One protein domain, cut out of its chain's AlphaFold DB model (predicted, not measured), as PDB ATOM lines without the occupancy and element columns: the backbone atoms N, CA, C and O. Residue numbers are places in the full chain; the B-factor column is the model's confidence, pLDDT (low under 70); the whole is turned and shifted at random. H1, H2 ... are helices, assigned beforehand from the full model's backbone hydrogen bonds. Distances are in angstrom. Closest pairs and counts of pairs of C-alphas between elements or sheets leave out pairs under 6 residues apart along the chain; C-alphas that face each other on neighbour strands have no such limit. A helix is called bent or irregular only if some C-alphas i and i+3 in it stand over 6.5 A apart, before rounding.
ATOM      1  N   PRO A  32     -14.764  37.938  32.520       94.44
ATOM      2  CA  PRO A  32     -13.593  38.819  32.621       94.44
ATOM      3  C   PRO A  32     -13.800  40.171  31.933       94.44
ATOM      4  O   PRO A  32     -13.215  41.166  32.340       94.44
ATOM      5  N   ARG A  33     -14.662  40.232  30.908       93.69
ATOM      6  CA  ARG A  33     -14.994  41.478  30.207       93.69
ATOM      7  C   ARG A  33     -15.728  42.470  31.108       93.69
ATOM      8  O   ARG A  33     -15.496  43.666  30.992       93.69
ATOM      9  N   PHE A  34     -16.634  41.980  31.954       94.00
ATOM     10  CA  PHE A  34     -17.353  42.827  32.900       94.00
ATOM     11  C   PHE A  34     -16.456  43.176  34.083       94.00
ATOM     12  O   PHE A  34     -16.295  44.349  34.389       94.00
ATOM     13  N   CYS A  35     -15.800  42.188  34.695       93.50
ATOM     14  CA  CYS A  35     -14.906  42.449  35.823       93.50
ATOM     15  C   CYS A  35     -13.754  43.392  35.440       93.50
ATOM     16  O   CYS A  35     -13.433  44.299  36.195       93.50
ATOM     17  N   GLY A  36     -13.191  43.248  34.240       93.94
ATOM     18  CA  GLY A  36     -12.140  44.114  33.701       93.94
ATOM     19  C   GLY A  36     -12.610  45.473  33.180       93.94
ATOM     20  O   GLY A  36     -11.806  46.194  32.597       93.94
ATOM     21  N   SER A  37     -13.882  45.858  33.350       93.19
ATOM     22  CA  SER A  37     -14.328  47.203  32.952       93.19
ATOM     23  C   SER A  37     -13.779  48.308  33.859       93.19
ATOM     24  O   SER A  37     -13.823  49.481  33.497       93.19
ATOM     25  N   CYS A  38     -13.288  47.943  35.044       92.00
ATOM     26  CA  CYS A  38     -12.668  48.845  36.006       92.00
ATOM     27  C   CYS A  38     -11.156  48.594  36.027       92.00
ATOM     28  O   CYS A  38     -10.731  47.450  36.160       92.00
ATOM     29  N   HIS A  39     -10.334  49.648  35.961       91.56
ATOM     30  CA  HIS A  39      -8.873  49.495  35.870       91.56
ATOM     31  C   HIS A  39      -8.265  48.732  37.056       91.56
ATOM     32  O   HIS A  39      -7.267  48.036  36.886       91.56
ATOM     33  N   ILE A  40      -8.878  48.817  38.245       88.69
ATOM     34  CA  ILE A  40      -8.377  48.154  39.457       88.69
ATOM     35  C   ILE A  40      -8.431  46.630  39.320       88.69
ATOM     36  O   ILE A  40      -7.707  45.903  39.994       88.69
ATOM     37  N   MET A  41      -9.257  46.146  38.390       94.19
ATOM     38  CA  MET A  41      -9.400  44.733  38.097       94.19
ATOM     39  C   MET A  41      -8.415  44.197  37.057       94.19
ATOM     40  O   MET A  41      -8.299  42.978  36.934       94.19
ATOM     41  N   ASN A  42      -7.670  45.059  36.356       94.19
ATOM     42  CA  ASN A  42      -6.700  44.657  35.332       94.19
ATOM     43  C   ASN A  42      -5.723  43.555  35.786       94.19
ATOM     44  O   ASN A  42      -5.680  42.528  35.112       94.19
ATOM     45  N   PRO A  43      -5.006  43.663  36.927       94.62
ATOM     46  CA  PRO A  43      -4.050  42.621  37.321       94.62
ATOM     47  C   PRO A  43      -4.713  41.251  37.541       94.62
ATOM     48  O   PRO A  43      -4.126  40.201  37.267       94.62
ATOM     49  N   TRP A  44      -5.966  41.233  37.997       94.75
ATOM     50  CA  TRP A  44      -6.722  40.001  38.220       94.75
ATOM     51  C   TRP A  44      -7.222  39.389  36.908       94.75
ATOM     52  O   TRP A  44      -7.201  38.171  36.737       94.75
ATOM     53  N   VAL A  45      -7.628  40.223  35.949       96.50
ATOM     54  CA  VAL A  45      -8.005  39.758  34.606       96.50
ATOM     55  C   VAL A  45      -6.782  39.252  33.841       96.50
ATOM     56  O   VAL A  45      -6.862  38.203  33.199       96.50
ATOM     57  N   ASP A  46      -5.638  39.921  33.969       96.94
ATOM     58  CA  ASP A  46      -4.384  39.512  33.336       96.94
ATOM     59  C   ASP A  46      -3.917  38.155  33.868       96.94
ATOM     60  O   ASP A  46      -3.610  37.250  33.088       96.94
ATOM     61  N   THR A  47      -3.931  37.960  35.187       96.62
ATOM     62  CA  THR A  47      -3.579  36.667  35.796       96.62
ATOM     63  C   THR A  47      -4.566  35.563  35.418       96.62
ATOM     64  O   THR A  47      -4.131  34.470  35.050       96.62
ATOM     65  N   TRP A  48      -5.875  35.840  35.410       97.00
ATOM     66  CA  TRP A  48      -6.882  34.895  34.918       97.00
ATOM     67  C   TRP A  48      -6.608  34.501  33.459       97.00
ATOM     68  O   TRP A  48      -6.575  33.308  33.151       97.00
ATOM     69  N   SER A  49      -6.323  35.474  32.586       96.88
ATOM     70  CA  SER A  49      -6.089  35.256  31.150       96.88
ATOM     71  C   SER A  49      -4.812  34.473  30.829       96.88
ATOM     72  O   SER A  49      -4.721  33.871  29.759       96.88
ATOM     73  N   ASN A  50      -3.856  34.444  31.760       97.50
ATOM     74  CA  ASN A  50      -2.632  33.645  31.681       97.50
ATOM     75  C   ASN A  50      -2.728  32.318  32.459       97.50
ATOM     76  O   ASN A  50      -1.743  31.590  32.566       97.50
ATOM     77  N   SER A  51      -3.899  31.986  33.007       96.00
ATOM     78  CA  SER A  51      -4.134  30.750  33.757       96.00
ATOM     79  C   SER A  51      -4.913  29.718  32.939       96.00
ATOM     80  O   SER A  51      -5.611  30.054  31.983       96.00
ATOM     81  N   ALA A  52      -4.872  28.455  33.372       96.94
ATOM     82  CA  ALA A  52      -5.698  27.391  32.795       96.94
ATOM     83  C   ALA A  52      -7.211  27.635  32.979       96.94
ATOM     84  O   ALA A  52      -8.021  27.129  32.208       96.94
ATOM     85  N   HIS A  53      -7.610  28.443  33.969       95.94
ATOM     86  CA  HIS A  53      -9.023  28.709  34.243       95.94
ATOM     87  C   HIS A  53      -9.708  29.495  33.129       95.94
ATOM     88  O   HIS A  53     -10.921  29.371  32.981       95.94
ATOM     89  N   ARG A  54      -8.955  30.234  32.300       95.94
ATOM     90  CA  ARG A  54      -9.532  31.019  31.199       95.94
ATOM     91  C   ARG A  54     -10.342  30.192  30.198       95.94
ATOM     92  O   ARG A  54     -11.170  30.741  29.480       95.94
ATOM     93  N   GLU A  55     -10.060  28.892  30.122       95.44
ATOM     94  CA  GLU A  55     -10.662  27.971  29.157       95.44
ATOM     95  C   GLU A  55     -11.934  27.304  29.696       95.44
ATOM     96  O   GLU A  55     -12.731  26.795  28.912       95.44
ATOM     97  N   VAL A  56     -12.138  27.307  31.020       95.50
ATOM     98  CA  VAL A  56     -13.178  26.499  31.685       95.50
ATOM     99  C   VAL A  56     -14.024  27.255  32.707       95.50
ATOM    100  O   VAL A  56     -15.042  26.723  33.140       95.50
ATOM    101  N   ALA A  57     -13.625  28.462  33.112       94.69
ATOM    102  CA  ALA A  57     -14.287  29.207  34.175       94.69
ATOM    103  C   ALA A  57     -14.263  30.722  33.935       94.69
ATOM    104  O   ALA A  57     -13.263  31.311  33.522       94.69
ATOM    105  N   THR A  58     -15.374  31.365  34.269       94.00
ATOM    106  CA  THR A  58     -15.509  32.813  34.420       94.00
ATOM    107  C   THR A  58     -15.093  33.255  35.826       94.00
ATOM    108  O   THR A  58     -14.859  32.439  36.716       94.00
ATOM    109  N   CYS A  59     -15.008  34.566  36.057       94.75
ATOM    110  CA  CYS A  59     -14.691  35.113  37.375       94.75
ATOM    111  C   CYS A  59     -15.758  34.701  38.405       94.75
ATOM    112  O   CYS A  59     -15.442  34.272  39.517       94.75
ATOM    113  N   GLY A  60     -17.033  34.794  38.017       93.44
ATOM    114  CA  GLY A  60     -18.162  34.473  38.884       93.44
ATOM    115  C   GLY A  60     -18.258  32.997  39.271       93.44
ATOM    116  O   GLY A  60     -18.784  32.714  40.343       93.44
ATOM    117  N   ASP A  61     -17.704  32.076  38.477       94.12
ATOM    118  CA  ASP A  61     -17.724  30.640  38.796       94.12
ATOM    119  C   ASP A  61     -16.929  30.310  40.067       94.12
ATOM    120  O   ASP A  61     -17.240  29.337  40.751       94.12
ATOM    121  N   CYS A  62     -15.946  31.139  40.425       93.69
ATOM    122  CA  CYS A  62     -15.188  31.002  41.670       93.69
ATOM    123  C   CYS A  62     -15.631  32.007  42.744       93.69
ATOM    124  O   CYS A  62     -15.621  31.684  43.930       93.69
ATOM    125  N   HIS A  63     -16.007  33.228  42.349       93.56
ATOM    126  CA  HIS A  63     -16.280  34.325  43.286       93.56
ATOM    127  C   HIS A  63     -17.744  34.450  43.725       93.56
ATOM    128  O   HIS A  63     -18.027  35.187  44.671       93.56
ATOM    129  N   LEU A  64     -18.686  33.770  43.065       93.56
ATOM    130  CA  LEU A  64     -20.107  33.831  43.402       93.56
ATOM    131  C   LEU A  64     -20.642  32.444  43.781       93.56
ATOM    132  O   LEU A  64     -20.293  31.453  43.140       93.56
ATOM    133  N   PRO A  65     -21.558  32.353  44.763       94.81
ATOM    134  CA  PRO A  65     -22.288  31.118  45.019       94.81
ATOM    135  C   PRO A  65     -23.031  30.634  43.767       94.81
ATOM    136  O   PRO A  65     -23.604  31.434  43.020       94.81
ATOM    137  N   HIS A  66     -23.047  29.316  43.565       91.50
ATOM    138  CA  HIS A  66     -23.693  28.689  42.403       91.50
ATOM    139  C   HIS A  66     -25.209  28.554  42.552       91.50
ATOM    140  O   HIS A  66     -25.913  28.394  41.558       91.50
ATOM    141  N   ASP A  67     -25.735  28.620  43.779       92.12
ATOM    142  CA  ASP A  67     -27.180  28.587  43.984       92.12
ATOM    143  C   ASP A  67     -27.832  29.923  43.598       92.12
ATOM    144  O   ASP A  67     -27.268  30.997  43.797       92.12
ATOM    145  N   LEU A  68     -29.037  29.855  43.028       89.62
ATOM    146  CA  LEU A  68     -29.685  31.011  42.410       89.62
ATOM    147  C   LEU A  68     -29.928  32.160  43.401       89.62
ATOM    148  O   LEU A  68     -29.647  33.313  43.085       89.62
ATOM    149  N   ILE A  69     -30.445  31.858  44.596       90.81
ATOM    150  CA  ILE A  69     -30.864  32.887  45.558       90.81
ATOM    151  C   ILE A  69     -29.656  33.524  46.247       90.81
ATOM    152  O   ILE A  69     -29.541  34.751  46.250       90.81
ATOM    153  N   ARG A  70     -28.735  32.728  46.807       92.00
ATOM    154  CA  ARG A  70     -27.529  33.275  47.447       92.00
ATOM    155  C   ARG A  70     -26.597  33.872  46.409       92.00
ATOM    156  O   ARG A  70     -26.016  34.916  46.676       92.00
ATOM    157  N   GLY A  71     -26.492  33.269  45.228       92.94
ATOM    158  CA  GLY A  71     -25.719  33.803  44.112       92.94
ATOM    159  C   GLY A  71     -26.222  35.174  43.668       92.94
ATOM    160  O   GLY A  71     -25.416  36.083  43.495       92.94
ATOM    161  N   ALA A  72     -27.541  35.357  43.544       92.75
ATOM    162  CA  ALA A  72     -28.151  36.643  43.201       92.75
ATOM    163  C   ALA A  72     -27.931  37.695  44.294       92.75
ATOM    164  O   ALA A  72     -27.512  38.817  44.004       92.75
ATOM    165  N   TYR A  73     -28.174  37.325  45.556       93.12
ATOM    166  CA  TYR A  73     -27.950  38.205  46.702       93.12
ATOM    167  C   TYR A  73     -26.486  38.642  46.796       93.12
ATOM    168  O   TYR A  73     -26.199  39.835  46.867       93.12
ATOM    169  N   TYR A  74     -25.562  37.682  46.751       94.38
ATOM    170  CA  TYR A  74     -24.139  37.946  46.891       94.38
ATOM    171  C   TYR A  74     -23.624  38.785  45.723       94.38
ATOM    172  O   TYR A  74     -22.937  39.771  45.960       94.38
ATOM    173  N   LYS A  75     -24.046  38.482  44.485       93.62
ATOM    174  CA  LYS A  75     -23.722  39.278  43.290       93.62
ATOM    175  C   LYS A  75     -24.139  40.741  43.439       93.62
ATOM    176  O   LYS A  75     -23.350  41.627  43.122       93.62
ATOM    177  N   ALA A  76     -25.357  40.999  43.916       93.25
ATOM    178  CA  ALA A  76     -25.822  42.364  44.143       93.25
ATOM    179  C   ALA A  76     -25.064  43.047  45.286       93.25
ATOM    180  O   ALA A  76     -24.669  44.199  45.145       93.25
ATOM    181  N   TYR A  77     -24.832  42.338  46.392       93.44
ATOM    182  CA  TYR A  77     -24.118  42.873  47.547       93.44
ATOM    183  C   TYR A  77     -22.687  43.298  47.194       93.44
ATOM    184  O   TYR A  77     -22.338  44.462  47.388       93.44
ATOM    185  N   VAL A  78     -21.883  42.389  46.626       92.31
ATOM    186  CA  VAL A  78     -20.490  42.698  46.269       92.31
ATOM    187  C   VAL A  78     -20.421  43.697  45.121       92.31
ATOM    188  O   VAL A  78     -19.651  44.640  45.199       92.31
ATOM    189  N   GLY A  79     -21.296  43.592  44.114       92.38
ATOM    190  CA  GLY A  79     -21.309  44.534  42.994       92.38
ATOM    191  C   GLY A  79     -21.632  45.973  43.413       92.38
ATOM    192  O   GLY A  79     -21.010  46.909  42.919       92.38
ATOM    193  N   VAL A  80     -22.578  46.167  44.341       92.88
ATOM    194  CA  VAL A  80     -22.894  47.502  44.876       92.88
ATOM    195  C   VAL A  80     -21.760  48.020  45.752       92.88
ATOM    196  O   VAL A  80     -21.372  49.175  45.597       92.88
ATOM    197  N   ARG A  81     -21.220  47.183  46.647       92.62
ATOM    198  CA  ARG A  81     -20.083  47.552  47.498       92.62
ATOM    199  C   ARG A  81     -18.889  47.982  46.646       92.62
ATOM    200  O   ARG A  81     -18.456  49.120  46.765       92.62
ATOM    201  N   ASP A  82     -18.430  47.117  45.747       92.06
ATOM    202  CA  ASP A  82     -17.246  47.354  44.917       92.06
ATOM    203  C   ASP A  82     -17.462  48.563  43.993       92.06
ATOM    204  O   ASP A  82     -16.559  49.372  43.795       92.06
ATOM    205  N   GLY A  83     -18.681  48.748  43.471       92.31
ATOM    206  CA  GLY A  83     -19.039  49.920  42.673       92.31
ATOM    207  C   GLY A  83     -18.961  51.231  43.461       92.31
ATOM    208  O   GLY A  83     -18.431  52.219  42.948       92.31
ATOM    209  N   ILE A  84     -19.447  51.253  44.706       92.56
ATOM    210  CA  ILE A  84     -19.350  52.420  45.597       92.56
ATOM    211  C   ILE A  84     -17.889  52.687  45.961       92.56
ATOM    212  O   ILE A  84     -17.434  53.821  45.827       92.56
ATOM    213  N   GLU A  85     -17.156  51.656  46.376       90.75
ATOM    214  CA  GLU A  85     -15.747  51.750  46.769       90.75
ATOM    215  C   GLU A  85     -14.876  52.271  45.620       90.75
ATOM    216  O   GLU A  85     -14.151  53.249  45.800       90.75
ATOM    217  N   THR A  86     -15.048  51.725  44.411       89.31
ATOM    218  CA  THR A  86     -14.343  52.192  43.205       89.31
ATOM    219  C   THR A  86     -14.688  53.631  42.864       89.31
ATOM    220  O   THR A  86     -13.803  54.426  42.561       89.31
ATOM    221  N   THR A  87     -15.976  53.980  42.900       90.56
ATOM    222  CA  THR A  87     -16.434  55.320  42.502       90.56
ATOM    223  C   THR A  87     -15.958  56.390  43.479       90.56
ATOM    224  O   THR A  87     -15.624  57.497  43.067       90.56
ATOM    225  N   LEU A  88     -15.936  56.069  44.772       90.75
ATOM    226  CA  LEU A  88     -15.518  56.992  45.823       90.75
ATOM    227  C   LEU A  88     -14.012  56.918  46.118       90.75
ATOM    228  O   LEU A  88     -13.517  57.737  46.890       90.75
ATOM    229  N   GLY A  89     -13.292  55.955  45.537       86.12
ATOM    230  CA  GLY A  89     -11.881  55.701  45.832       86.12
ATOM    231  C   GLY A  89     -11.637  55.276  47.282       86.12
ATOM    232  O   GLY A  89     -10.567  55.539  47.828       86.12
ATOM    233  N   ILE A  90     -12.634  54.667  47.930       85.00
ATOM    234  CA  ILE A  90     -12.550  54.239  49.327       85.00
ATOM    235  C   ILE A  90     -12.340  52.733  49.372       85.00
ATOM    236  O   ILE A  90     -13.260  51.960  49.154       85.00
ATOM    237  N   TRP A  91     -11.118  52.311  49.673       82.69
ATOM    238  CA  TRP A  91     -10.756  50.899  49.761       82.69
ATOM    239  C   TRP A  91     -10.288  50.590  51.182       82.69
ATOM    240  O   TRP A  91      -9.085  50.647  51.446       82.69
ATOM    241  N   PRO A  92     -11.202  50.307  52.130       74.44
ATOM    242  CA  PRO A  92     -10.830  50.093  53.528       74.44
ATOM    243  C   PRO A  92      -9.777  48.993  53.690       74.44
ATOM    244  O   PRO A  92      -8.826  49.161  54.445       74.44
ATOM    245  N   GLU A  93      -9.891  47.916  52.911       68.44
ATOM    246  CA  GLU A  93      -8.956  46.783  52.933       68.44
ATOM    247  C   GLU A  93      -7.548  47.143  52.419       68.44
ATOM    248  O   GLU A  93      -6.562  46.519  52.798       68.44
TER     249      GLU A  93
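AT A GLANCE: This is residues 32 to 93 of the 102 residues of the protein "Cytochrom_NNT domain-containing protein" of Desulfotomaculum aquiferis (UniProt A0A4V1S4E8). An open, three-sided frame of helices: the long H5 makes one side, H2 lies along another, and the short H3 and H4 with their links lead from H2 round to H5. The short H1 lies off to one side of this frame, packing on H2 with Pro 32 near Val 45, and contacts between helices are few. The printed part has 62 residues with five named helices, H1 to H5 in chain order, and no named strand; its class is all helix. It is only just compact, close to loose, with a radius of gyration of the C-alphas of 12.6 A, and spans 33 by 29 by 19 A.

HOW THE PARTS SIT: H1, residues 32 to 35, only just touches H2, residues 39 to 49, with 3 pairs of C-alphas within 8 A; the closest C-alphas are those of Pro 32 and Val 45, 6.0 A apart. H2 is close to but not clearly touching H3, residues 52 to 55, the closest C-alphas being those of Trp 48 and Arg 54, at 6.0 A. H1 is close to but not clearly touching H4, residues 59 to 63, the closest C-alphas being those of Pro 32 and Cys 59, at 6.1 A. H4 and H5, residues 68 to 88, are near each other, with 6 pairs of C-alphas within 10 A. H2 and H5 are only just apart, their closest C-alphas 8.1 A from each other. Every O i to N i+4 pair is within hydrogen-bond range in H4 and H5, and 5 of 7 are in H2; H1 and H3 are too short for such a pair.

IN THESE COORDINATES: H1 begins at C-alpha 32, (-13.593, 38.819, 32.621). H2 is 15.3 A long and irregular, with C-alphas 40 and 43 7.3 A apart. H5 is 29.8 A long and ends at C-alpha 88, (-15.518, 56.992, 45.823).

THE WHOLE: The two C-alphas farthest apart are those of Glu 55 and Leu 88, at 33.8 A. The printed part has no cut, and its four links between helices are tight. The mean pLDDT of the printed part is 92.4; residue 93 is under 70.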